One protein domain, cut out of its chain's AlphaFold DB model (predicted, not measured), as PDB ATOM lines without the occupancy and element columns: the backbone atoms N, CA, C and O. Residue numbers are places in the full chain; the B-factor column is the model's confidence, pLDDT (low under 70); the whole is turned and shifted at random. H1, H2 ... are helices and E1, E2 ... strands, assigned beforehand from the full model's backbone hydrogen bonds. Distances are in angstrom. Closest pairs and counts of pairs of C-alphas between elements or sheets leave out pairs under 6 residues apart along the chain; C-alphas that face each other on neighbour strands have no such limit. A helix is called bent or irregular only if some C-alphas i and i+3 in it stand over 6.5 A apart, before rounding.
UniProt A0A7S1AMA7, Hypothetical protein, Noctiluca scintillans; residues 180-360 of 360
ATOM      1  N   VAL A 180      53.349  27.877 -62.420       88.69
ATOM      2  CA  VAL A 180      52.467  29.051 -62.362       88.69
ATOM      3  C   VAL A 180      51.399  28.920 -61.270       88.69
ATOM      4  O   VAL A 180      51.088  29.901 -60.593       88.69
ATOM      5  N   HIS A 181      50.854  27.722 -61.050       88.38
ATOM      6  CA  HIS A 181      49.876  27.472 -59.991       88.38
ATOM      7  C   HIS A 181      50.524  27.524 -58.609       88.38
ATOM      8  O   HIS A 181      49.932  28.085 -57.683       88.38
ATOM      9  N   PHE A 182      51.757  27.026 -58.488       91.38
ATOM     10  CA  PHE A 182      52.524  27.104 -57.251       91.38
ATOM     11  C   PHE A 182      52.841  28.556 -56.886       91.38
ATOM     12  O   PHE A 182      52.531  29.000 -55.784       91.38
ATOM     13  N   GLN A 183      53.335  29.347 -57.840       90.69
ATOM     14  CA  GLN A 183      53.605  30.772 -57.632       90.69
ATOM     15  C   GLN A 183      52.338  31.550 -57.247       90.69
ATOM     16  O   GLN A 183      52.367  32.370 -56.332       90.69
ATOM     17  N   ARG A 184      51.193  31.265 -57.884       88.81
ATOM     18  CA  ARG A 184      49.898  31.858 -57.497       88.81
ATOM     19  C   ARG A 184      49.468  31.452 -56.089       88.81
ATOM     20  O   ARG A 184      48.856  32.251 -55.387       88.81
ATOM     21  N   PHE A 185      49.714  30.209 -55.675       90.12
ATOM     22  CA  PHE A 185      49.465  29.777 -54.300       90.12
ATOM     23  C   PHE A 185      50.356  30.531 -53.314       90.12
ATOM     24  O   PHE A 185      49.833  31.148 -52.389       90.12
ATOM     25  N   LYS A 186      51.669  30.552 -53.560       91.88
ATOM     26  CA  LYS A 186      52.654  31.226 -52.712       91.88
ATOM     27  C   LYS A 186      52.324  32.707 -52.519       91.88
ATOM     28  O   LYS A 186      52.138  33.132 -51.387       91.88
ATOM     29  N   ARG A 187      52.074  33.448 -53.607       91.81
ATOM     30  CA  ARG A 187      51.667  34.867 -53.540       91.81
ATOM     31  C   ARG A 187      50.426  35.095 -52.667       91.81
ATOM     32  O   ARG A 187      50.352  36.096 -51.966       91.81
ATOM     33  N   ARG A 188      49.448  34.179 -52.693       90.88
ATOM     34  CA  ARG A 188      48.245  34.271 -51.844       90.88
ATOM     35  C   ARG A 188      48.548  33.997 -50.373       90.88
ATOM     36  O   ARG A 188      47.955  34.651 -49.522       90.88
ATOM     37  N   GLN A 189      49.440  33.054 -50.075       91.62
ATOM     38  CA  GLN A 189      49.890  32.820 -48.700       91.62
ATOM     39  C   GLN A 189      50.670  34.024 -48.168       91.62
ATOM     40  O   GLN A 189      50.408  34.465 -47.053       91.62
ATOM     41  N   ASP A 190      51.550  34.608 -48.981       91.38
ATOM     42  CA  ASP A 190      52.320  35.794 -48.603       91.38
ATOM     43  C   ASP A 190      51.398  37.002 -48.354       91.38
ATOM     44  O   ASP A 190      51.505  37.665 -47.322       91.38
ATOM     45  N   GLU A 191      50.422  37.245 -49.236       92.38
ATOM     46  CA  GLU A 191      49.403  38.288 -49.044       92.38
ATOM     47  C   GLU A 191      48.576  38.043 -47.774       92.38
ATOM     48  O   GLU A 191      48.329  38.969 -47.000       92.38
ATOM     49  N   PHE A 192      48.172  36.794 -47.512       93.56
ATOM     50  CA  PHE A 192      47.483  36.442 -46.273       93.56
ATOM     51  C   PHE A 192      48.320  36.792 -45.038       93.56
ATOM     52  O   PHE A 192      47.796  37.436 -44.126       93.56
ATOM     53  N   ARG A 193      49.607  36.418 -45.008       91.56
ATOM     54  CA  ARG A 193      50.506  36.725 -43.882       91.56
ATOM     55  C   ARG A 193      50.641  38.230 -43.679       91.56
ATOM     56  O   ARG A 193      50.482  38.708 -42.557       91.56
ATOM     57  N   GLN A 194      50.830  38.991 -44.755       91.62
ATOM     58  CA  GLN A 194      50.902  40.454 -44.687       91.62
ATOM     59  C   GLN A 194      49.613  41.065 -44.132       91.62
ATOM     60  O   GLN A 194      49.660  41.912 -43.237       91.62
ATOM     61  N   VAL A 195      48.448  40.618 -44.613       93.81
ATOM     62  CA  VAL A 195      47.152  41.070 -44.091       93.81
ATOM     63  C   VAL A 195      47.010  40.723 -42.610       93.81
ATOM     64  O   VAL A 195      46.550  41.561 -41.830       93.81
ATOM     65  N   PHE A 196      47.390  39.510 -42.216       94.12
ATOM     66  CA  PHE A 196      47.303  39.036 -40.840       94.12
ATOM     67  C   PHE A 196      48.135  39.919 -39.900       94.12
ATOM     68  O   PHE A 196      47.589  40.487 -38.950       94.12
ATOM     69  N   VAL A 197      49.421  40.109 -40.216       91.50
ATOM     70  CA  VAL A 197      50.355  40.945 -39.442       91.50
ATOM     71  C   VAL A 197      49.857  42.379 -39.359       91.50
ATOM     72  O   VAL A 197      49.676  42.903 -38.263       91.50
ATOM     73  N   LYS A 198      49.527  42.990 -40.500       92.69
ATOM     74  CA  LYS A 198      49.058  44.379 -40.552       92.69
ATOM     75  C   LYS A 198      47.778  44.588 -39.742       92.69
ATOM     76  O   LYS A 198      47.605  45.624 -39.102       92.69
ATOM     77  N   THR A 199      46.864  43.617 -39.753       94.56
ATOM     78  CA  THR A 199      45.617  43.697 -38.974       94.56
ATOM     79  C   THR A 199      45.898  43.581 -37.476       94.56
ATOM     80  O   THR A 199      45.311  44.320 -36.683       94.56
ATOM     81  N   ARG A 200      46.832  42.712 -37.077       93.56
ATOM     82  CA  ARG A 200      47.285  42.596 -35.688       93.56
ATOM     83  C   ARG A 200      47.965  43.875 -35.198       93.56
ATOM     84  O   ARG A 200      47.611  44.389 -34.138       93.56
ATOM     85  N   GLU A 201      48.885  44.421 -35.990       91.44
ATOM     86  CA  GLU A 201      49.564  45.693 -35.719       91.44
ATOM     87  C   GLU A 201      48.571  46.852 -35.623       91.44
ATOM     88  O   GLU A 201      48.668  47.668 -34.712       91.44
ATOM     89  N   MET A 202      47.563  46.898 -36.499       93.19
ATOM     90  CA  MET A 202      46.478  47.879 -36.422       93.19
ATOM     91  C   MET A 202      45.726  47.784 -35.085       93.19
ATOM     92  O   MET A 202      45.445  48.809 -34.461       93.19
ATOM     93  N   MET A 203      45.402  46.571 -34.626       93.50
ATOM     94  CA  MET A 203      44.731  46.366 -33.338       93.50
ATOM     95  C   MET A 203      45.612  46.799 -32.164       93.50
ATOM     96  O   MET A 203      45.122  47.454 -31.242       93.50
ATOM     97  N   GLN A 204      46.908  46.498 -32.215       90.94
ATOM     98  CA  GLN A 204      47.867  46.944 -31.209       90.94
ATOM     99  C   GLN A 204      48.055  48.463 -31.210       90.94
ATOM    100  O   GLN A 204      48.052  49.083 -30.153       90.94
ATOM    101  N   ALA A 205      48.185  49.085 -32.379       89.31
ATOM    102  CA  ALA A 205      48.335  50.530 -32.501       89.31
ATOM    103  C   ALA A 205      47.111  51.271 -31.945       89.31
ATOM    104  O   ALA A 205      47.241  52.349 -31.369       89.31
ATOM    105  N   ARG A 206      45.916  50.684 -32.090       90.69
ATOM    106  CA  ARG A 206      44.659  51.292 -31.645       90.69
ATOM    107  C   ARG A 206      44.337  51.058 -30.168       90.69
ATOM    108  O   ARG A 206      43.731  51.931 -29.551       90.69
ATOM    109  N   TYR A 207      44.695  49.901 -29.612       88.31
ATOM    110  CA  TYR A 207      44.288  49.485 -28.260       88.31
ATOM    111  C   TYR A 207      45.455  48.994 -27.382       88.31
ATOM    112  O   TYR A 207      45.242  48.304 -26.383       88.31
ATOM    113  N   GLY A 208      46.695  49.309 -27.757       87.50
ATOM    114  CA  GLY A 208      47.908  48.895 -27.053       87.50
ATOM    115  C   GLY A 208      48.120  47.376 -27.038       87.50
ATOM    116  O   GLY A 208      47.572  46.626 -27.851       87.50
ATOM    117  N   ALA A 209      48.896  46.892 -26.065       87.38
ATOM    118  CA  ALA A 209      49.170  45.460 -25.893       87.38
ATOM    119  C   ALA A 209      47.893  44.618 -25.688       87.38
ATOM    120  O   ALA A 209      47.836  43.460 -26.103       87.38
ATOM    121  N   GLN A 210      46.846  45.203 -25.097       88.12
ATOM    122  CA  GLN A 210      45.549  44.542 -24.942       88.12
ATOM    123  C   GLN A 210      44.850  44.312 -26.287       88.12
ATOM    124  O   GLN A 210      44.191  43.291 -26.459       88.12
ATOM    125  N   GLY A 211      45.024  45.223 -27.250       91.75
ATOM    126  CA  GLY A 211      44.552  45.046 -28.623       91.75
ATOM    127  C   GLY A 211      45.191  43.852 -29.318       91.75
ATOM    128  O   GLY A 211      44.485  43.074 -29.954       91.75
ATOM    129  N   ALA A 212      46.504  43.681 -29.146       91.19
ATOM    130  CA  ALA A 212      47.237  42.535 -29.679       91.19
ATOM    131  C   ALA A 212      46.753  41.219 -29.045       91.19
ATOM    132  O   ALA A 212      46.376  40.299 -29.762       91.19
ATOM    133  N   LEU A 213      46.650  41.164 -27.711       92.00
ATOM    134  CA  LEU A 213      46.104  40.001 -26.999       92.00
ATOM    135  C   LEU A 213      44.663  39.679 -27.433       92.00
ATOM    136  O   LEU A 213      44.312  38.519 -27.642       92.00
ATOM    137  N   GLY A 214      43.815  40.704 -27.556       94.69
ATOM    138  CA  GLY A 214      42.431  40.553 -27.994       94.69
ATOM    139  C   GLY A 214      42.324  40.045 -29.432       94.69
ATOM    140  O   GLY A 214      41.446  39.236 -29.722       94.69
ATOM    141  N   PHE A 215      43.230  40.470 -30.316       95.75
ATOM    142  CA  PHE A 215      43.360  39.912 -31.660       95.75
ATOM    143  C   PHE A 215      43.763  38.432 -31.605       95.75
ATOM    144  O   PHE A 215      43.092  37.605 -32.216       95.75
ATOM    145  N   ASP A 216      44.788  38.077 -30.826       94.75
ATOM    146  CA  ASP A 216      45.290  36.699 -30.747       94.75
ATOM    147  C   ASP A 216      44.204  35.734 -30.234       94.75
ATOM    148  O   ASP A 216      43.929  34.693 -30.837       94.75
ATOM    149  N   ALA A 217      43.499  36.126 -29.169       96.25
ATOM    150  CA  ALA A 217      42.353  35.394 -28.633       96.25
ATOM    151  C   ALA A 217      41.182  35.313 -29.630       96.25
ATOM    152  O   ALA A 217      40.494  34.293 -29.706       96.25
ATOM    153  N   TYR A 218      40.963  36.364 -30.424       97.88
ATOM    154  CA  TYR A 218      39.941  36.380 -31.467       97.88
ATOM    155  C   TYR A 218      40.238  35.365 -32.576       97.88
ATOM    156  O   TYR A 218      39.331  34.636 -32.973       97.88
ATOM    157  N   ILE A 219      41.495  35.224 -33.016       97.44
ATOM    158  CA  ILE A 219      41.880  34.196 -33.999       97.44
ATOM    159  C   ILE A 219      41.560  32.785 -33.487       97.44
ATOM    160  O   ILE A 219      40.983  31.978 -34.222       97.44
ATOM    161  N   HIS A 220      41.844  32.495 -32.213       96.69
ATOM    162  CA  HIS A 220      41.480  31.214 -31.594       96.69
ATOM    163  C   HIS A 220      39.961  30.982 -31.560       96.69
ATOM    164  O   HIS A 220      39.505  29.881 -31.875       96.69
ATOM    165  N   LEU A 221      39.156  32.014 -31.272       97.62
ATOM    166  CA  LEU A 221      37.689  31.925 -31.339       97.62
ATOM    167  C   LEU A 221      37.182  31.638 -32.758       97.62
ATOM    168  O   LEU A 221      36.275  30.822 -32.920       97.62
ATOM    169  N   LEU A 222      37.771  32.258 -33.786       97.88
ATOM    170  CA  LEU A 222      37.417  31.996 -35.186       97.88
ATOM    171  C   LEU A 222      37.687  30.538 -35.567       97.88
ATOM    172  O   LEU A 222      36.834  29.884 -36.167       97.88
ATOM    173  N   LYS A 223      38.849  30.002 -35.184       95.94
ATOM    174  CA  LYS A 223      39.189  28.596 -35.441       95.94
ATOM    175  C   LYS A 223      38.260  27.639 -34.695       95.94
ATOM    176  O   LYS A 223      37.766  26.683 -35.290       95.94
ATOM    177  N   ALA A 224      37.967  27.921 -33.426       95.94
ATOM    178  CA  ALA A 224      37.029  27.127 -32.635       95.94
ATOM    179  C   ALA A 224      35.605  27.167 -33.213       95.94
ATOM    180  O   ALA A 224      34.907  26.153 -33.223       95.94
ATOM    181  N   PHE A 225      35.175  28.320 -33.734       96.62
ATOM    182  CA  PHE A 225      33.903  28.447 -34.436       96.62
ATOM    183  C   PHE A 225      33.868  27.582 -35.691       96.62
ATOM    184  O   PHE A 225      32.942  26.791 -35.833       96.62
ATOM    185  N   ALA A 226      34.884  27.684 -36.554       96.12
ATOM    186  CA  ALA A 226      34.994  26.880 -37.769       96.12
ATOM    187  C   ALA A 226      34.887  25.375 -37.473       96.12
ATOM    188  O   ALA A 226      34.063  24.691 -38.074       96.12
ATOM    189  N   ALA A 227      35.623  24.887 -36.467       93.31
ATOM    190  CA  ALA A 227      35.580  23.488 -36.031       93.31
ATOM    191  C   ALA A 227      34.196  23.042 -35.517       93.31
ATOM    192  O   ALA A 227      33.861  21.861 -35.563       93.31
ATOM    193  N   LYS A 228      33.380  23.980 -35.024       93.12
ATOM    194  CA  LYS A 228      32.016  23.714 -34.556       93.12
ATOM    195  C   LYS A 228      30.985  23.719 -35.689       93.12
ATOM    196  O   LYS A 228      29.915  23.131 -35.522       93.12
ATOM    197  N   VAL A 229      31.258  24.379 -36.819       92.69
ATOM    198  CA  VAL A 229      30.305  24.433 -37.937       92.69
ATOM    199  C   VAL A 229      30.150  23.023 -38.539       92.69
ATOM    200  O   VAL A 229      31.131  22.437 -38.999       92.69
ATOM    201  N   PRO A 230      28.932  22.451 -38.579       88.62
ATOM    202  CA  PRO A 230      28.736  21.060 -38.979       88.62
ATOM    203  C   PRO A 230      29.166  20.745 -40.415       88.62
ATOM    204  O   PRO A 230      28.948  21.540 -41.332       88.62
ATOM    205  N   ALA A 231      29.641  19.512 -40.614       86.81
ATOM    206  CA  ALA A 231      30.059  18.961 -41.907       86.81
ATOM    207  C   ALA A 231      31.158  19.776 -42.607       86.81
ATOM    208  O   ALA A 231      31.153  19.883 -43.832       86.81
ATOM    209  N   SER A 232      32.055  20.383 -41.825       86.19
ATOM    210  CA  SER A 232      33.188  21.162 -42.339       86.19
ATOM    211  C   SER A 232      32.767  22.275 -43.304       86.19
ATOM    212  O   SER A 232      33.502  22.642 -44.214       86.19
ATOM    213  N   ALA A 233      31.569  22.832 -43.095       92.31
ATOM    214  CA  ALA A 233      30.992  23.882 -43.934       92.31
ATOM    215  C   ALA A 233      31.735  25.229 -43.853       92.31
ATOM    216  O   ALA A 233      31.396  26.159 -44.589       92.31
ATOM    217  N   LEU A 234      32.714  25.344 -42.954       94.44
ATOM    218  CA  LEU A 234      33.628  26.469 -42.835       94.44
ATOM    219  C   LEU A 234      34.991  25.961 -42.363       94.44
ATOM    220  O   LEU A 234      35.106  25.443 -41.256       94.44
ATOM    221  N   GLY A 235      36.024  26.139 -43.183       92.50
ATOM    222  CA  GLY A 235      37.401  25.841 -42.791       92.50
ATOM    223  C   GLY A 235      37.989  26.913 -41.866       92.50
ATOM    224  O   GLY A 235      37.601  28.083 -41.926       92.50
ATOM    225  N   GLY A 236      38.980  26.540 -41.050       93.69
ATOM    226  CA  GLY A 236      39.673  27.474 -40.152       93.69
ATOM    227  C   GLY A 236      40.269  28.674 -40.898       93.69
ATOM    228  O   GLY A 236      40.009  29.817 -40.526       93.69
ATOM    229  N   PHE A 237      40.968  28.427 -42.010       93.12
ATOM    230  CA  PHE A 237      41.513  29.482 -42.873       93.12
ATOM    231  C   PHE A 237      40.429  30.430 -43.407       93.12
ATOM    232  O   PHE A 237      40.581  31.648 -43.347       93.12
ATOM    233  N   GLN A 238      39.295  29.892 -43.869       95.31
ATOM    234  CA  GLN A 238      38.169  30.702 -44.348       95.31
ATOM    235  C   GLN A 238      37.609  31.586 -43.233       95.31
ATOM    236  O   GLN A 238      37.383  32.776 -43.452       95.31
ATOM    237  N   SER A 239      37.426  31.028 -42.032       97.19
ATOM    238  CA  SER A 239      36.944  31.784 -40.876       97.19
ATOM    239  C   SER A 239      37.909  32.898 -40.480       97.19
ATOM    240  O   SER A 239      37.456  33.996 -40.167       97.19
ATOM    241  N   VAL A 240      39.221  32.648 -40.531       97.19
ATOM    242  CA  VAL A 240      40.243  33.673 -40.277       97.19
ATOM    243  C   VAL A 240      40.190  34.766 -41.342       97.19
ATOM    244  O   VAL A 240      40.098  35.933 -40.981       97.19
ATOM    245  N   CYS A 241      40.153  34.433 -42.634       97.44
ATOM    246  CA  CYS A 241      40.049  35.424 -43.713       97.44
ATOM    247  C   CYS A 241      38.800  36.312 -43.583       97.44
ATOM    248  O   CYS A 241      38.892  37.535 -43.693       97.44
ATOM    249  N   ILE A 242      37.636  35.721 -43.296       97.50
ATOM    250  CA  ILE A 242      36.401  36.483 -43.049       97.50
ATOM    251  C   ILE A 242      36.557  37.337 -41.786       97.50
ATOM    252  O   ILE A 242      36.187  38.510 -41.778       97.50
ATOM    253  N   GLY A 243      37.141  36.784 -40.726       97.94
ATOM    254  CA  GLY A 243      37.383  37.510 -39.489       97.94
ATOM    255  C   GLY A 243      38.311  38.714 -39.664       97.94
ATOM    256  O   GLY A 243      37.991  39.793 -39.168       97.94
ATOM    257  N   LEU A 244      39.400  38.583 -40.422       97.75
ATOM    258  CA  LEU A 244      40.295  39.689 -40.774       97.75
ATOM    259  C   LEU A 244      39.547  40.778 -41.547       97.75
ATOM    260  O   LEU A 244      39.656  41.953 -41.196       97.75
ATOM    261  N   PHE A 245      38.705  40.394 -42.512       97.06
ATOM    262  CA  PHE A 245      37.848  41.341 -43.225       97.06
ATOM    263  C   PHE A 245      36.950  42.126 -42.256       97.06
ATOM    264  O   PHE A 245      36.874  43.352 -42.329       97.06
ATOM    265  N   THR A 246      36.307  41.448 -41.296       95.69
ATOM    266  CA  THR A 246      35.455  42.140 -40.313       95.69
ATOM    267  C   THR A 246      36.225  43.135 -39.447       95.69
ATOM    268  O   THR A 246      35.689  44.199 -39.139       95.69
ATOM    269  N   LEU A 247      37.491  42.859 -39.117       95.81
ATOM    270  CA  LEU A 247      38.334  43.794 -38.371       95.81
ATOM    271  C   LEU A 247      38.731  45.003 -39.216       95.81
ATOM    272  O   LEU A 247      38.569  46.137 -38.767       95.81
ATOM    273  N   GLN A 248      39.192  44.771 -40.446       94.19
ATOM    274  CA  GLN A 248      39.584  45.827 -41.381       94.19
ATOM    275  C   GLN A 248      38.427  46.793 -41.685       94.19
ATOM    276  O   GLN A 248      38.626  48.001 -41.808       94.19
ATOM    277  N   ARG A 249      37.195  46.273 -41.752       90.81
ATOM    278  CA  ARG A 249      35.979  47.072 -41.968       90.81
ATOM    279  C   ARG A 249      35.368  47.658 -40.695       90.81
ATOM    280  O   ARG A 249      34.411  48.422 -40.798       90.81
ATOM    281  N   GLY A 250      35.883  47.310 -39.515       89.38
ATOM    282  CA  GLY A 250      35.322  47.760 -38.241       89.38
ATOM    283  C   GLY A 250      33.924  47.203 -37.955       89.38
ATOM    284  O   GLY A 250      33.100  47.891 -37.358       89.38
ATOM    285  N   HIS A 251      33.629  45.973 -38.386       88.94
ATOM    286  CA  HIS A 251      32.363  45.278 -38.123       88.94
ATOM    287  C   HIS A 251      32.297  44.717 -36.697       88.94
ATOM    288  O   HIS A 251      32.065  43.530 -36.496       88.94
ATOM    289  N   PHE A 252      32.514  45.567 -35.697       89.44
ATOM    290  CA  PHE A 252      32.430  45.204 -34.288       89.44
ATOM    291  C   PHE A 252      32.129  46.432 -33.428       89.44
ATOM    292  O   PHE A 252      32.387  47.572 -33.815       89.44
ATOM    293  N   LEU A 253      31.615  46.182 -32.228       88.69
ATOM    294  CA  LEU A 253      31.443  47.187 -31.188       88.69
ATOM    295  C   LEU A 253      32.083  46.647 -29.914       88.69
ATOM    296  O   LEU A 253      31.691  45.586 -29.438       88.69
ATOM    297  N   LEU A 254      33.062  47.370 -29.368       88.38
ATOM    298  CA  LEU A 254      33.636  47.013 -28.073       88.38
ATOM    299  C   LEU A 254      32.598  47.242 -26.973       88.38
ATOM    300  O   LEU A 254      31.877  48.240 -26.996       88.38
ATOM    301  N   LYS A 255      32.504  46.317 -26.015       86.31
ATOM    302  CA  LYS A 255      31.564  46.402 -24.887       86.31
ATOM    303  C   LYS A 255      32.323  46.398 -23.555       86.31
ATOM    304  O   LYS A 255      33.173  45.530 -23.377       86.31
ATOM    305  N   PRO A 256      32.030  47.311 -22.599       78.69
ATOM    306  CA  PRO A 256      32.915  47.510 -21.441       78.69
ATOM    307  C   PRO A 256      32.992  46.285 -20.528       78.69
ATOM    308  O   PRO A 256      33.995  46.043 -19.866       78.69
ATOM    309  N   ASN A 257      31.926  45.486 -20.528       81.75
ATOM    310  CA  ASN A 257      31.785  44.311 -19.674       81.75
ATOM    311  C   ASN A 257      32.280  43.015 -20.348       81.75
ATOM    312  O   ASN A 257      32.240  41.936 -19.741       81.75
ATOM    313  N   GLN A 258      32.760  43.098 -21.590       87.06
ATOM    314  CA  GLN A 258      33.252  41.968 -22.369       87.06
ATOM    315  C   GLN A 258      34.763  42.053 -22.580       87.06
ATOM    316  O   GLN A 258      35.380  43.104 -22.437       87.06
ATOM    317  N   SER A 259      35.365  40.912 -22.906       91.50
ATOM    318  CA  SER A 259      36.741  40.890 -23.390       91.50
ATOM    319  C   SER A 259      36.808  41.509 -24.794       91.50
ATOM    320  O   SER A 259      35.785  41.554 -25.496       91.50
ATOM    321  N   ILE A 260      37.989  41.971 -25.221       93.69
ATOM    322  CA  ILE A 260      38.140  42.534 -26.570       93.69
ATOM    323  C   ILE A 260      37.807  41.447 -27.591       93.69
ATOM    324  O   ILE A 260      36.932  41.660 -28.425       93.69
ATOM    325  N   ALA A 261      38.394  40.254 -27.463       96.19
ATOM    326  CA  ALA A 261      38.174  39.158 -28.403       96.19
ATOM    327  C   ALA A 261      36.701  38.757 -28.512       96.19
ATOM    328  O   ALA A 261      36.210  38.518 -29.611       96.19
ATOM    329  N   SER A 262      35.974  38.743 -27.389       95.00
ATOM    330  CA  SER A 262      34.538  38.440 -27.375       95.00
ATOM    331  C   SER A 262      33.728  39.490 -28.137       95.00
ATOM    332  O   SER A 262      32.829  39.128 -28.889       95.00
ATOM    333  N   SER A 263      34.077  40.773 -27.994       94.31
ATOM    334  CA  SER A 263      33.422  41.871 -28.719       94.31
ATOM    335  C   SER A 263      33.693  41.799 -30.229       94.31
ATOM    336  O   SER A 263      32.787  41.993 -31.040       94.31
ATOM    337  N   LEU A 264      34.939  41.490 -30.618       96.69
ATOM    338  CA  LEU A 264      35.317  41.280 -32.022       96.69
ATOM    339  C   LEU A 264      34.574  40.074 -32.609       96.69
ATOM    340  O   LEU A 264      34.022  40.148 -33.706       96.69
ATOM    341  N   PHE A 265      34.507  38.984 -31.846       97.88
ATOM    342  CA  PHE A 265      33.827  37.758 -32.238       97.88
ATOM    343  C   PHE A 265      32.314  37.936 -32.375       97.88
ATOM    344  O   PHE A 265      31.733  37.459 -33.344       97.88
ATOM    345  N   GLU A 266      31.669  38.690 -31.484       95.50
ATOM    346  CA  GLU A 266      30.256  39.057 -31.631       95.50
ATOM    347  C   GLU A 266      30.002  39.828 -32.941       95.50
ATOM    348  O   GLU A 266      29.032  39.556 -33.658       95.50
ATOM    349  N   GLY A 267      30.908  40.749 -33.284       94.75
ATOM    350  CA  GLY A 267      30.903  41.475 -34.552       94.75
ATOM    351  C   GLY A 267      31.012  40.553 -35.771       94.75
ATOM    352  O   GLY A 267      30.185  40.623 -36.682       94.75
ATOM    353  N   PHE A 268      31.958  39.613 -35.737       97.69
ATOM    354  CA  PHE A 268      32.114  38.574 -36.756       97.69
ATOM    355  C   PHE A 268      30.855  37.722 -36.942       97.69
ATOM    356  O   PHE A 268      30.383  37.556 -38.066       97.69
ATOM    357  N   LEU A 269      30.258  37.224 -35.855       96.94
ATOM    358  CA  LEU A 269      29.035  36.423 -35.945       96.94
ATOM    359  C   LEU A 269      27.883  37.239 -36.544       96.94
ATOM    360  O   LEU A 269      27.145  36.742 -37.396       96.94
ATOM    361  N   SER A 270      27.749  38.504 -36.138       93.56
ATOM    362  CA  SER A 270      26.726  39.419 -36.660       93.56
ATOM    363  C   SER A 270      26.915  39.679 -38.156       93.56
ATOM    364  O   SER A 270      25.941  39.698 -38.920       93.56
ATOM    365  N   PHE A 271      28.171  39.814 -38.591       93.62
ATOM    366  CA  PHE A 271      28.530  39.884 -40.000       93.62
ATOM    367  C   PHE A 271      28.147  38.599 -40.739       93.62
ATOM    368  O   PHE A 271      27.438  38.687 -41.735       93.62
ATOM    369  N   CYS A 272      28.515  37.412 -40.246       95.00
ATOM    370  CA  CYS A 272      28.149  36.138 -40.873       95.00
ATOM    371  C   CYS A 272      26.632  35.978 -41.032       95.00
ATOM    372  O   CYS A 272      26.170  35.555 -42.090       95.00
ATOM    373  N   VAL A 273      25.841  36.351 -40.020       92.19
ATOM    374  CA  VAL A 273      24.370  36.313 -40.109       92.19
ATOM    375  C   VAL A 273      23.854  37.262 -41.186       92.19
ATOM    376  O   VAL A 273      22.954  36.894 -41.935       92.19
ATOM    377  N   SER A 274      24.412  38.468 -41.274       87.38
ATOM    378  CA  SER A 274      23.958  39.484 -42.228       87.38
ATOM    379  C   SER A 274      24.400  39.184 -43.662       87.38
ATOM    380  O   SER A 274      23.620  39.353 -44.594       87.38
ATOM    381  N   TYR A 275      25.641  38.731 -43.838       89.81
ATOM    382  CA  TYR A 275      26.272  38.499 -45.134       89.81
ATOM    383  C   TYR A 275      25.817  37.176 -45.770       89.81
ATOM    384  O   TYR A 275      25.553  37.133 -46.972       89.81
ATOM    385  N   TYR A 276      25.674  36.110 -44.973       91.50
ATOM    386  CA  TYR A 276      25.283  34.781 -45.459       91.50
ATOM    387  C   TYR A 276      23.811  34.423 -45.234       91.50
ATOM    388  O   TYR A 276      23.330  33.432 -45.788       91.50
ATOM    389  N   GLY A 277      23.092  35.200 -44.422       85.81
ATOM    390  CA  GLY A 277      21.683  34.966 -44.138       85.81
ATOM    391  C   GLY A 277      20.751  35.315 -45.297       85.81
ATOM    392  O   GLY A 277      21.125  35.891 -46.323       85.81
ATOM    393  N   GLU A 278      19.481  34.963 -45.125       77.69
ATOM    394  CA  GLU A 278      18.432  35.448 -46.014       77.69
ATOM    395  C   GLU A 278      18.162  36.934 -45.760       77.69
ATOM    396  O   GLU A 278      18.118  37.353 -44.597       77.69
ATOM    397  N   PRO A 279      17.978  37.744 -46.820       67.00
ATOM    398  CA  PRO A 279      17.574  39.126 -46.644       67.00
ATOM    399  C   PRO A 279      16.228  39.153 -45.907       67.00
ATOM    400  O   PRO A 279      15.352  38.338 -46.216       67.00
ATOM    401  N   PRO A 280      16.043  40.056 -44.931       61.59
ATOM    402  CA  PRO A 280      14.763  40.166 -44.256       61.59
ATOM    403  C   PRO A 280      13.672  40.501 -45.274       61.59
ATOM    404  O   PRO A 280      13.883  41.284 -46.200       61.59
ATOM    405  N   ALA A 281      12.479  39.944 -45.068       57.06
ATOM    406  CA  ALA A 281      11.314  40.214 -45.911       57.06
ATOM    407  C   ALA A 281      10.872  41.694 -45.890       57.06
ATOM    408  O   ALA A 281      10.061  42.101 -46.716       57.06
ATOM    409  N   SER A 282      11.403  42.500 -44.957       54.28
ATOM    410  CA  SER A 282      11.100  43.922 -44.805       54.28
ATOM    411  C   SER A 282      12.382  44.774 -44.800       54.28
ATOM    412  O   SER A 282      13.296  44.489 -44.021       54.28
ATOM    413  N   PRO A 283      12.465  45.843 -45.616       53.12
ATOM    414  CA  PRO A 283      13.656  46.683 -45.781       53.12
ATOM    415  C   PRO A 283      13.857  47.727 -44.663       53.12
ATOM    416  O   PRO A 283      14.507  48.746 -44.875       53.12
ATOM    417  N   SER A 284      13.304  47.521 -43.465       50.28
ATOM    418  CA  SER A 284      13.207  48.567 -42.435       50.28
ATOM    419  C   SER A 284      14.509  48.898 -41.690       50.28
ATOM    420  O   SER A 284      14.480  49.740 -40.797       50.28
ATOM    421  N   VAL A 285      15.648  48.272 -42.022       50.81
ATOM    422  CA  VAL A 285      16.944  48.577 -41.391       50.81
ATOM    423  C   VAL A 285      17.993  48.935 -42.455       50.81
ATOM    424  O   VAL A 285      18.191  48.153 -43.386       50.81
ATOM    425  N   PRO A 286      18.709  50.072 -42.336       50.16
ATOM    426  CA  PRO A 286      19.571  50.597 -43.400       50.16
ATOM    427  C   PRO A 286      20.675  49.646 -43.886       50.16
ATOM    428  O   PRO A 286      20.966  49.626 -45.076       50.16
ATOM    429  N   TRP A 287      21.263  48.813 -43.020       50.66
ATOM    430  CA  TRP A 287      22.279  47.822 -43.424       50.66
ATOM    431  C   TRP A 287      21.697  46.553 -44.058       50.66
ATOM    432  O   TRP A 287      22.411  45.851 -44.768       50.66
ATOM    433  N   HIS A 288      20.398  46.283 -43.887       49.06
ATOM    434  CA  HIS A 288      19.702  45.222 -44.626       49.06
ATOM    435  C   HIS A 288      19.408  45.605 -46.087       49.06
ATOM    436  O   HIS A 288      18.917  44.773 -46.846       49.06
ATOM    437  N   SER A 289      19.725  46.839 -46.502       48.56
ATOM    438  CA  SER A 289      19.606  47.278 -47.898       48.56
ATOM    439  C   SER A 289      20.756  46.796 -48.794       48.56
ATOM    440  O   SER A 289      20.596  46.737 -50.016       48.56
ATOM    441  N   VAL A 290      21.903  46.408 -48.216       59.94
ATOM    442  CA  VAL A 290      23.035  45.871 -48.984       59.94
ATOM    443  C   VAL A 290      22.770  44.399 -49.272       59.94
ATOM    444  O   VAL A 290      22.855  43.539 -48.398       59.94
ATOM    445  N   ASN A 291      22.452  44.094 -50.530       68.69
ATOM    446  CA  ASN A 291      22.293  42.718 -50.978       68.69
ATOM    447  C   ASN A 291      23.668  42.039 -51.096       68.69
ATOM    448  O   ASN A 291      24.233  41.946 -52.189       68.69
ATOM    449  N   PHE A 292      24.191  41.541 -49.971       76.50
ATOM    450  CA  PHE A 292      25.483  40.851 -49.895       76.50
ATOM    451  C   PHE A 292      25.586  39.639 -50.825       76.50
ATOM    452  O   PHE A 292      26.686  39.277 -51.231       76.50
ATOM    453  N   ARG A 293      24.455  39.080 -51.290       75.94
ATOM    454  CA  ARG A 293      24.444  38.009 -52.303       75.94
ATOM    455  C   ARG A 293      25.056  38.428 -53.637       75.94
ATOM    456  O   ARG A 293      25.327  37.552 -54.453       75.94
ATOM    457  N   ARG A 294      25.227  39.736 -53.873       82.62
ATOM    458  CA  ARG A 294      25.868  40.328 -55.058       82.62
ATOM    459  C   ARG A 294      27.277  40.851 -54.785       82.62
ATOM    460  O   ARG A 294      27.898  41.384 -55.703       82.62
ATOM    461  N   CYS A 295      27.785  40.687 -53.565       88.69
ATOM    462  CA  CYS A 295      29.112  41.139 -53.173       88.69
ATOM    463  C   CYS A 295      30.066  39.957 -52.988       88.69
ATOM    464  O   CYS A 295      29.681  38.931 -52.437       88.69
ATOM    465  N   ALA A 296      31.305  40.117 -53.425       92.19
ATOM    466  CA  ALA A 296      32.440  39.302 -53.032       92.19
ATOM    467  C   ALA A 296      33.284  40.082 -52.017       92.19
ATOM    468  O   ALA A 296      33.289  41.317 -52.015       92.19
ATOM    469  N   ILE A 297      33.985  39.354 -51.157       94.75
ATOM    470  CA  ILE A 297      34.987  39.909 -50.252       94.75
ATOM    471  C   ILE A 297      36.323  39.925 -50.986       94.75
ATOM    472  O   ILE A 297      36.761  38.910 -51.523       94.75
ATOM    473  N   ASP A 298      36.988  41.066 -50.980       94.56
ATOM    474  CA  ASP A 298      38.394  41.171 -51.337       94.56
ATOM    475  C   ASP A 298      39.161  41.591 -50.093       94.56
ATOM    476  O   ASP A 298      38.876  42.640 -49.511       94.56
ATOM    477  N   LEU A 299      40.075  40.732 -49.651       94.69
ATOM    478  CA  LEU A 299      40.820  40.926 -48.413       94.69
ATOM    479  C   LEU A 299      42.065  41.812 -48.607       94.69
ATOM    480  O   LEU A 299      42.640  42.303 -47.631       94.69
ATOM    481  N   SER A 300      42.453  42.059 -49.860       89.94
ATOM    482  CA  SER A 300      43.555  42.959 -50.198       89.94
ATOM    483  C   SER A 300      43.252  44.414 -49.813       89.94
ATOM    484  O   SER A 300      42.098  44.821 -49.661       89.94
ATOM    485  N   ASP A 301      44.308  45.216 -49.652       84.25
ATOM    486  CA  ASP A 301      44.245  46.675 -49.457       84.25
ATOM    487  C   ASP A 301      43.351  47.163 -48.298       84.25
ATOM    488  O   ASP A 301      42.739  48.229 -48.372       84.25
ATOM    489  N   GLY A 302      43.269  46.408 -47.199       84.69
ATOM    490  CA  GLY A 302      42.442  46.795 -46.049       84.69
ATOM    491  C   GLY A 302      40.962  46.435 -46.193       84.69
ATOM    492  O   GLY A 302      40.126  47.026 -45.512       84.69
ATOM    493  N   GLY A 303      40.637  45.470 -47.052       89.94
ATOM    494  CA  GLY A 303      39.321  44.856 -47.100       89.94
ATOM    495  C   GLY A 303      38.287  45.715 -47.823       89.94
ATOM    496  O   GLY A 303      37.926  46.820 -47.398       89.94
ATOM    497  N   ARG A 304      37.716  45.181 -48.902       91.62
ATOM    498  CA  ARG A 304      36.617  45.820 -49.633       91.62
ATOM    499  C   ARG A 304      35.569  44.817 -50.083       91.62
ATOM    500  O   ARG A 304      35.843  43.640 -50.293       91.62
ATOM    501  N   LEU A 305      34.346  45.313 -50.236       90.75
ATOM    502  CA  LEU A 305      33.301  44.592 -50.947       90.75
ATOM    503  C   LEU A 305      33.401  44.962 -52.419       90.75
ATOM    504  O   LEU A 305      33.386  46.142 -52.767       90.75
ATOM    505  N   MET A 306      33.477  43.955 -53.275       89.44
ATOM    506  CA  MET A 306      33.458  44.123 -54.723       89.44
ATOM    507  C   MET A 306      32.225  43.433 -55.315       89.44
ATOM    508  O   MET A 306      31.635  42.571 -54.660       89.44
ATOM    509  N   PRO A 307      31.789  43.785 -56.534       88.00
ATOM    510  CA  PRO A 307      30.772  43.009 -57.231       88.00
ATOM    511  C   PRO A 307      31.218  41.553 -57.392       88.00
ATOM    512  O   PRO A 307      32.394  41.281 -57.636       88.00
ATOM    513  N   ARG A 308      30.276  40.619 -57.264       86.38
ATOM    514  CA  ARG A 308      30.553  39.205 -57.530       86.38
ATOM    515  C   ARG A 308      30.935  38.968 -58.975       86.38
ATOM    516  O   ARG A 308      30.394  39.591 -59.885       86.38
ATOM    517  N   MET A 309      31.833  38.012 -59.154       79.44
ATOM    518  CA  MET A 309      32.391  37.661 -60.451       79.44
ATOM    519  C   MET A 309      31.695  36.445 -61.058       79.44
ATOM    520  O   MET A 309      31.567  36.355 -62.277       79.44
ATOM    521  N   GLY A 310      31.216  35.516 -60.225       71.12
ATOM    522  CA  GLY A 310      30.563  34.289 -60.675       71.12
ATOM    523  C   GLY A 310      29.115  34.185 -60.210       71.12
ATOM    524  O   GLY A 310      28.795  34.408 -59.048       71.12
ATOM    525  N   HIS A 311      28.222  33.742 -61.095       69.81
ATOM    526  CA  HIS A 311      26.848  33.397 -60.703       69.81
ATOM    527  C   HIS A 311      26.749  31.995 -60.071       69.81
ATOM    528  O   HIS A 311      25.741  31.674 -59.451       69.81
ATOM    529  N   SER A 312      27.787  31.162 -60.221       74.81
ATOM    530  CA  SER A 312      27.808  29.761 -59.777       74.81
ATOM    531  C   SER A 312      28.180  29.575 -58.306       74.81
ATOM    532  O   SER A 312      27.760  28.601 -57.684       74.81
ATOM    533  N   TRP A 313      28.959  30.494 -57.732       76.44
ATOM    534  CA  TRP A 313      29.359  30.404 -56.330       76.44
ATOM    535  C   TRP A 313      28.215  30.841 -55.409       76.44
ATOM    536  O   TRP A 313      27.283  31.533 -55.821       76.44
ATOM    537  N   ARG A 314      28.249  30.439 -54.138       82.00
ATOM    538  CA  ARG A 314      27.313  30.969 -53.127       82.00
ATOM    539  C   ARG A 314      27.949  32.057 -52.262       82.00
ATOM    540  O   ARG A 314      27.240  32.924 -51.768       82.00
ATOM    541  N   SER A 315      29.271  32.018 -52.130       88.19
ATOM    542  CA  SER A 315      30.112  32.994 -51.439       88.19
ATOM    543  C   SER A 315      31.404  33.168 -52.221       88.19
ATOM    544  O   SER A 315      31.887  32.214 -52.829       88.19
ATOM    545  N   GLU A 316      31.973  34.367 -52.181       92.75
ATOM    546  CA  GLU A 316      33.187  34.723 -52.905       92.75
ATOM    547  C   GLU A 316      34.137  35.510 -51.997       92.75
ATOM    548  O   GLU A 316      33.742  36.531 -51.434       92.75
ATOM    549  N   LEU A 317      35.372  35.023 -51.844       94.31
ATOM    550  CA  LEU A 317      36.453  35.689 -51.111       94.31
ATOM    551  C   LEU A 317      37.758  35.580 -51.902       94.31
ATOM    552  O   LEU A 317      38.117  34.477 -52.321       94.31
ATOM    553  N   TYR A 318      38.472  36.692 -52.072       94.00
ATOM    554  CA  TYR A 318      39.682  36.773 -52.891       94.00
ATOM    555  C   TYR A 318      40.807  37.577 -52.230       94.00
ATOM    556  O   TYR A 318      40.576  38.376 -51.323       94.00
ATOM    557  N   PHE A 319      42.013  37.378 -52.764       93.38
ATOM    558  CA  PHE A 319      43.192  38.223 -52.575       93.38
ATOM    559  C   PHE A 319      43.489  38.925 -53.904       93.38
ATOM    560  O   PHE A 319      44.366  38.510 -54.664       93.38
ATOM    561  N   ALA A 320      42.673  39.917 -54.269       89.31
ATOM    562  CA  ALA A 320      42.665  40.429 -55.636       89.31
ATOM    563  C   ALA A 320      43.979  41.113 -56.040       89.31
ATOM    564  O   ALA A 320      44.290  41.110 -57.233       89.31
ATOM    565  N   ALA A 321      44.722  41.681 -55.082       87.81
ATOM    566  CA  ALA A 321      46.026  42.291 -55.340       87.81
ATOM    567  C   ALA A 321      47.089  41.227 -55.664       87.81
ATOM    568  O   ALA A 321      47.813  41.368 -56.649       87.81
ATOM    569  N   ALA A 322      47.107  40.114 -54.924       88.12
ATOM    570  CA  ALA A 322      48.023  38.992 -55.165       88.12
ATOM    571  C   ALA A 322      47.805  38.317 -56.534       88.12
ATOM    572  O   ALA A 322      48.721  37.728 -57.110       88.12
ATOM    573  N   GLU A 323      46.584  38.420 -57.066       85.50
ATOM    574  CA  GLU A 323      46.161  37.841 -58.342       85.50
ATOM    575  C   GLU A 323      45.911  38.906 -59.430       85.50
ATOM    576  O   GLU A 323      45.176  38.650 -60.385       85.50
ATOM    577  N   ALA A 324      46.513  40.100 -59.325       84.94
ATOM    578  CA  ALA A 324      46.270  41.212 -60.256       84.94
ATOM    579  C   ALA A 324      46.540  40.852 -61.732       84.94
ATOM    580  O   ALA A 324      45.785  41.254 -62.616       84.94
ATOM    581  N   GLU A 325      47.571  40.042 -61.984       83.38
ATOM    582  CA  GLU A 325      47.968  39.555 -63.317       83.38
ATOM    583  C   GLU A 325      47.165  38.324 -63.776       83.38
ATOM    584  O   GLU A 325      47.283  37.883 -64.918       83.38
ATOM    585  N   THR A 326      46.361  37.732 -62.889       81.50
ATOM    586  CA  THR A 326      45.586  36.522 -63.179       81.50
ATOM    587  C   THR A 326      44.232  36.895 -63.766       81.50
ATOM    588  O   THR A 326      43.525  37.771 -63.247       81.50
ATOM    589  N   ARG A 327      43.851  36.200 -64.847       80.44
ATOM    590  CA  ARG A 327      42.532  36.365 -65.460       80.44
ATOM    591  C   ARG A 327      41.434  36.121 -64.430       80.44
ATOM    592  O   ARG A 327      41.550  35.258 -63.565       80.44
ATOM    593  N   TRP A 328      40.352  36.881 -64.536       75.31
ATOM    594  CA  TRP A 328      39.278  36.888 -63.545       75.31
ATOM    595  C   TRP A 328      38.631  35.517 -63.313       75.31
ATOM    596  O   TRP A 328      38.341  35.163 -62.173       75.31
ATOM    597  N   ASP A 329      38.452  34.735 -64.374       76.12
ATOM    598  CA  ASP A 329      37.908  33.374 -64.347       76.12
ATOM    599  C   ASP A 329      38.855  32.346 -63.707       76.12
ATOM    600  O   ASP A 329      38.403  31.314 -63.211       76.12
ATOM    601  N   GLU A 330      40.151  32.648 -63.648       79.44
ATOM    602  CA  GLU A 330      41.181  31.785 -63.061       79.44
ATOM    603  C   GLU A 330      41.443  32.078 -61.576       79.44
ATOM    604  O   GLU A 330      42.125  31.299 -60.904       79.44
ATOM    605  N   ARG A 331      40.903  33.180 -61.040       85.12
ATOM    606  CA  ARG A 331      41.146  33.592 -59.650       85.12
ATOM    607  C   ARG A 331      40.598  32.604 -58.640       85.12
ATOM    608  O   ARG A 331      39.542  31.968 -58.811       85.12
ATOM    609  N   VAL A 332      41.285  32.501 -57.509       86.25
ATOM    610  CA  VAL A 332      40.908  31.532 -56.488       86.25
ATOM    611  C   VAL A 332      39.944  32.120 -55.482       86.25
ATOM    612  O   VAL A 332      40.322  32.848 -54.574       86.25
ATOM    613  N   ASN A 333      38.691  31.681 -55.582       90.62
ATOM    614  CA  ASN A 333      37.725  31.839 -54.508       90.62
ATOM    615  C   ASN A 333      38.150  31.023 -53.272       90.62
ATOM    616  O   ASN A 333      38.051  29.795 -53.265       90.62
ATOM    617  N   VAL A 334      38.589  31.702 -52.217       91.38
ATOM    618  CA  VAL A 334      38.928  31.102 -50.917       91.38
ATOM    619  C   VAL A 334      37.694  30.478 -50.257       91.38
ATOM    620  O   VAL A 334      37.800  29.454 -49.587       91.38
ATOM    621  N   ALA A 335      36.503  31.028 -50.507       91.81
ATOM    622  CA  ALA A 335      35.230  30.554 -49.966       91.81
ATOM    623  C   ALA A 335      34.542  29.484 -50.843       91.81
ATOM    624  O   ALA A 335      33.333  29.289 -50.738       91.81
ATOM    625  N   HIS A 336      35.276  28.798 -51.728       88.00
ATOM    626  CA  HIS A 336      34.695  27.848 -52.689       88.00
ATOM    627  C   HIS A 336      33.994  26.640 -52.042       88.00
ATOM    628  O   HIS A 336      33.040  26.126 -52.619       88.00
ATOM    629  N   SER A 337      34.453  26.194 -50.869       87.94
ATOM    630  CA  SER A 337      33.884  25.064 -50.114       87.94
ATOM    631  C   SER A 337      32.948  25.484 -48.975       87.94
ATOM    632  O   SER A 337      32.375  24.630 -48.304       87.94
ATOM    633  N   LEU A 338      32.779  26.790 -48.756       92.56
ATOM    634  CA  LEU A 338      31.955  27.329 -47.678       92.56
ATOM    635  C   LEU A 338      30.462  27.109 -47.982       92.56
ATOM    636  O   LEU A 338      30.011  27.414 -49.088       92.56
ATOM    637  N   ASP A 339      29.678  26.662 -46.992       93.50
ATOM    638  CA  ASP A 339      28.204  26.635 -47.062       93.50
ATOM    639  C   ASP A 339      27.605  27.839 -46.306       93.50
ATOM    640  O   ASP A 339      27.523  27.815 -45.070       93.50
ATOM    641  N   PRO A 340      27.139  28.890 -47.016       92.56
ATOM    642  CA  PRO A 340      26.666  30.120 -46.385       92.56
ATOM    643  C   PRO A 340      25.523  29.900 -45.403       92.56
ATOM    644  O   PRO A 340      25.493  30.502 -44.328       92.56
ATOM    645  N   LEU A 341      24.583  29.016 -45.747       92.00
ATOM    646  CA  LEU A 341      23.383  28.825 -44.946       92.00
ATOM    647  C   LEU A 341      23.756  28.255 -43.577       92.00
ATOM    648  O   LEU A 341      23.364  28.817 -42.554       92.00
ATOM    649  N   ARG A 342      24.581  27.203 -43.554       94.69
ATOM    650  CA  ARG A 342      25.053  26.577 -42.309       94.69
ATOM    651  C   ARG A 342      25.866  27.540 -41.455       94.69
ATOM    652  O   ARG A 342      25.625  27.616 -40.252       94.69
ATOM    653  N   VAL A 343      26.766  28.310 -42.072       95.81
ATOM    654  CA  VAL A 343      27.552  29.335 -41.368       95.81
ATOM    655  C   VAL A 343      26.632  30.370 -40.721       95.81
ATOM    656  O   VAL A 343      26.771  30.655 -39.533       95.81
ATOM    657  N   SER A 344      25.648  30.890 -41.462       94.88
ATOM    658  CA  SER A 344      24.692  31.873 -40.934       94.88
ATOM    659  C   SER A 344      23.835  31.312 -39.790       94.88
ATOM    660  O   SER A 344      23.585  32.009 -38.806       94.88
ATOM    661  N   MET A 345      23.408  30.048 -39.887       94.69
ATOM    662  CA  MET A 345      22.590  29.383 -38.875       94.69
ATOM    663  C   MET A 345      23.368  29.166 -37.579       94.69
ATOM    664  O   MET A 345      22.856  29.493 -36.507       94.69
ATOM    665  N   GLU A 346      24.600  28.658 -37.660       96.62
ATOM    666  CA  GLU A 346      25.420  28.442 -36.464       96.62
ATOM    667  C   GLU A 346      25.836  29.778 -35.837       96.62
ATOM    668  O   GLU A 346      25.767  29.921 -34.616       96.62
ATOM    669  N   ALA A 347      26.156  30.792 -36.651       96.12
ATOM    670  CA  ALA A 347      26.448  32.133 -36.153       96.12
ATOM    671  C   ALA A 347      25.254  32.735 -35.393       96.12
ATOM    672  O   ALA A 347      25.409  33.217 -34.268       96.12
ATOM    673  N   ARG A 348      24.041  32.635 -35.954       95.00
ATOM    674  CA  ARG A 348      22.796  33.084 -35.307       95.00
ATOM    675  C   ARG A 348      22.534  32.326 -34.007       95.00
ATOM    676  O   ARG A 348      22.236  32.936 -32.982       95.00
ATOM    677  N   SER A 349      22.663  31.002 -34.039       94.69
ATOM    678  CA  SER A 349      22.494  30.136 -32.868       94.69
ATOM    679  C   SER A 349      23.461  30.509 -31.742       94.69
ATOM    680  O   SER A 349      23.083  30.535 -30.568       94.69
ATOM    681  N   LEU A 350      24.715  30.821 -32.075       94.62
ATOM    682  CA  LEU A 350      25.720  31.209 -31.092       94.62
ATOM    683  C   LEU A 350      25.469  32.614 -30.526       94.62
ATOM    684  O   LEU A 350      25.537  32.780 -29.309       94.62
ATOM    685  N   LEU A 351      25.090  33.585 -31.365       93.38
ATOM    686  CA  LEU A 351      24.684  34.925 -30.921       93.38
ATOM    687  C   LEU A 351      23.545  34.869 -29.899       93.38
ATOM    688  O   LEU A 351      23.648  35.470 -28.829       93.38
ATOM    689  N   HIS A 352      22.488  34.104 -30.181       91.44
ATOM    690  CA  HIS A 352      21.361  33.973 -29.254       91.44
ATOM    691  C   HIS A 352      21.743  33.281 -27.943       91.44
ATOM    692  O   HIS A 352      21.291  33.701 -26.883       91.44
ATOM    693  N   ARG A 353      22.576  32.235 -27.990       90.31
ATOM    694  CA  ARG A 353      22.951  31.484 -26.782       90.31
ATOM    695  C   ARG A 353      23.937  32.226 -25.885       90.31
ATOM    696  O   ARG A 353      23.847  32.096 -24.672       90.31
ATOM    697  N   VAL A 354      24.888  32.955 -26.469       86.75
ATOM    698  CA  VAL A 354      26.034  33.512 -25.729       86.75
ATOM    699  C   VAL A 354      25.891  35.012 -25.485       86.75
ATOM    700  O   VAL A 354      26.236  35.484 -24.407       86.75
ATOM    701  N   PHE A 355      25.355  35.766 -26.449       83.81
ATOM    702  CA  PHE A 355      25.393  37.232 -26.419       83.81
ATOM    703  C   PHE A 355      24.033  37.891 -26.141       83.81
ATOM    704  O   PHE A 355      23.995  38.977 -25.560       83.81
ATOM    705  N   ALA A 356      22.912  37.231 -26.459       71.56
ATOM    706  CA  ALA A 356      21.581  37.762 -26.135       71.56
ATOM    707  C   ALA A 356      21.287  37.761 -24.621       71.56
ATOM    708  O   ALA A 356      20.647  38.683 -24.131       71.56
ATOM    709  N   LEU A 357      21.808  36.780 -23.875       54.19
ATOM    710  CA  LEU A 357      21.668  36.700 -22.411       54.19
ATOM    711  C   LEU A 357      22.601  37.654 -21.648       54.19
ATOM    712  O   LEU A 357      22.384  37.913 -20.474       54.19
ATOM    713  N   ALA A 358      23.647  38.171 -22.297       51.00
ATOM    714  CA  ALA A 358      24.611  39.088 -21.682       51.00
ATOM    715  C   ALA A 358      24.213  40.572 -21.817       51.00
ATOM    716  O   ALA A 358      24.941  41.446 -21.348       51.00
ATOM    717  N   SER A 359      23.104  40.851 -22.514       45.59
ATOM    718  CA  SER A 359      22.583  42.200 -22.781       45.59
ATOM    719  C   SER A 359      21.320  42.531 -21.967       45.59
ATOM    720  O   SER A 359      20.785  43.630 -22.105       45.59
ATOM    721  N   SER A 360      20.853  41.583 -21.148       37.72
ATOM    722  CA  SER A 360      19.856  41.757 -20.080       37.72
ATOM    723  C   SER A 360      20.557  41.897 -18.741       37.72
ATOM    724  O   SER A 360      20.104  42.728 -17.929       37.72
TER     725      SER A 360
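AT A GLANCE: This is residues 180 to 360 of the 360 residues of the protein "Hypothetical protein" of Noctiluca scintillans (UniProt A0A7S1AMA7). A long helix, H1, folds back on itself as a V, and H2, near the middle of the domain, packs on both of its arms. H3 crosses H2 and H1b, H5 packs on H3, and a small strand hairpin, E1 and E2, lies near residues 241 to 248 of H2; residues 281 to 286 stick out. The printed part has 181 residues, in the order H1 H2 H3 H4 E1 E2 H5, mostly helix, with an antiparallel sheet E1 - E2. It is compact, with a radius of gyration of the C-alphas of 16.3 A and spans of 54 by 43 by 32 A.

IN THESE COORDINATES: H1, residues 180 to 228, begins at C-alpha 180 (52.467, 29.051, -62.362). By its hydrogen bonds it was assigned as one helix, but it is bent: C-alphas 206 and 209 are 9.4 A apart. Its arms are H1a, residues 180 to 206, 38.7 A, and H1b, residues 209 to 228, 29.0 A. H2 is residues 236 to 248, 18.4 A; H3 260 to 276, 24.1 A; H4 286 to 289; E1 295 to 298; E2 304 to 307. H5, residues 340 to 355, 21.2 A, ends at C-alpha 355 (25.393, 37.232, -26.419).

HOW THE PARTS SIT: H1a and H1b touch at a steep tilt of 48 degrees, opposite ways, closest at the C-alphas of Gln 204 and Gly 211, 4.6 A. H1b and H2, a helical hairpin, touch at the C-alphas of Lys 223 and Gly 236, 4.9 A. H2 touches H1a with its closest C-alphas, Gln 248 and Thr 199, 6.8 A apart. H3, the hub, touches H1b with residues 260 to 265 alone, H2 about perpendicular at 78 degrees, and H5, where the C-alphas of Val 273 and Ser 344 are closest, 4.5 A. H3 and H4 are close but not clearly touching, at 7.5 A between the C-alphas of Ser 274 and His 288. In the hairpin E1 and E2, N 296 and O 306 are 2.8 A apart, within hydrogen-bond range. Every O i to N i+4 pair is within range in H1a, H1b, H2, H3 and H5; H4 is too short for one.

THE WHOLE: The C-alphas of Val 180 and Ser 360, the chain's last residue, are the two farthest apart, 54.9 A. The printed part has no cut; the links H2 to H3 and E2 to H5 are long. The pLDDT is under 70 at residues 279 to 291, 311 and 357 to 360.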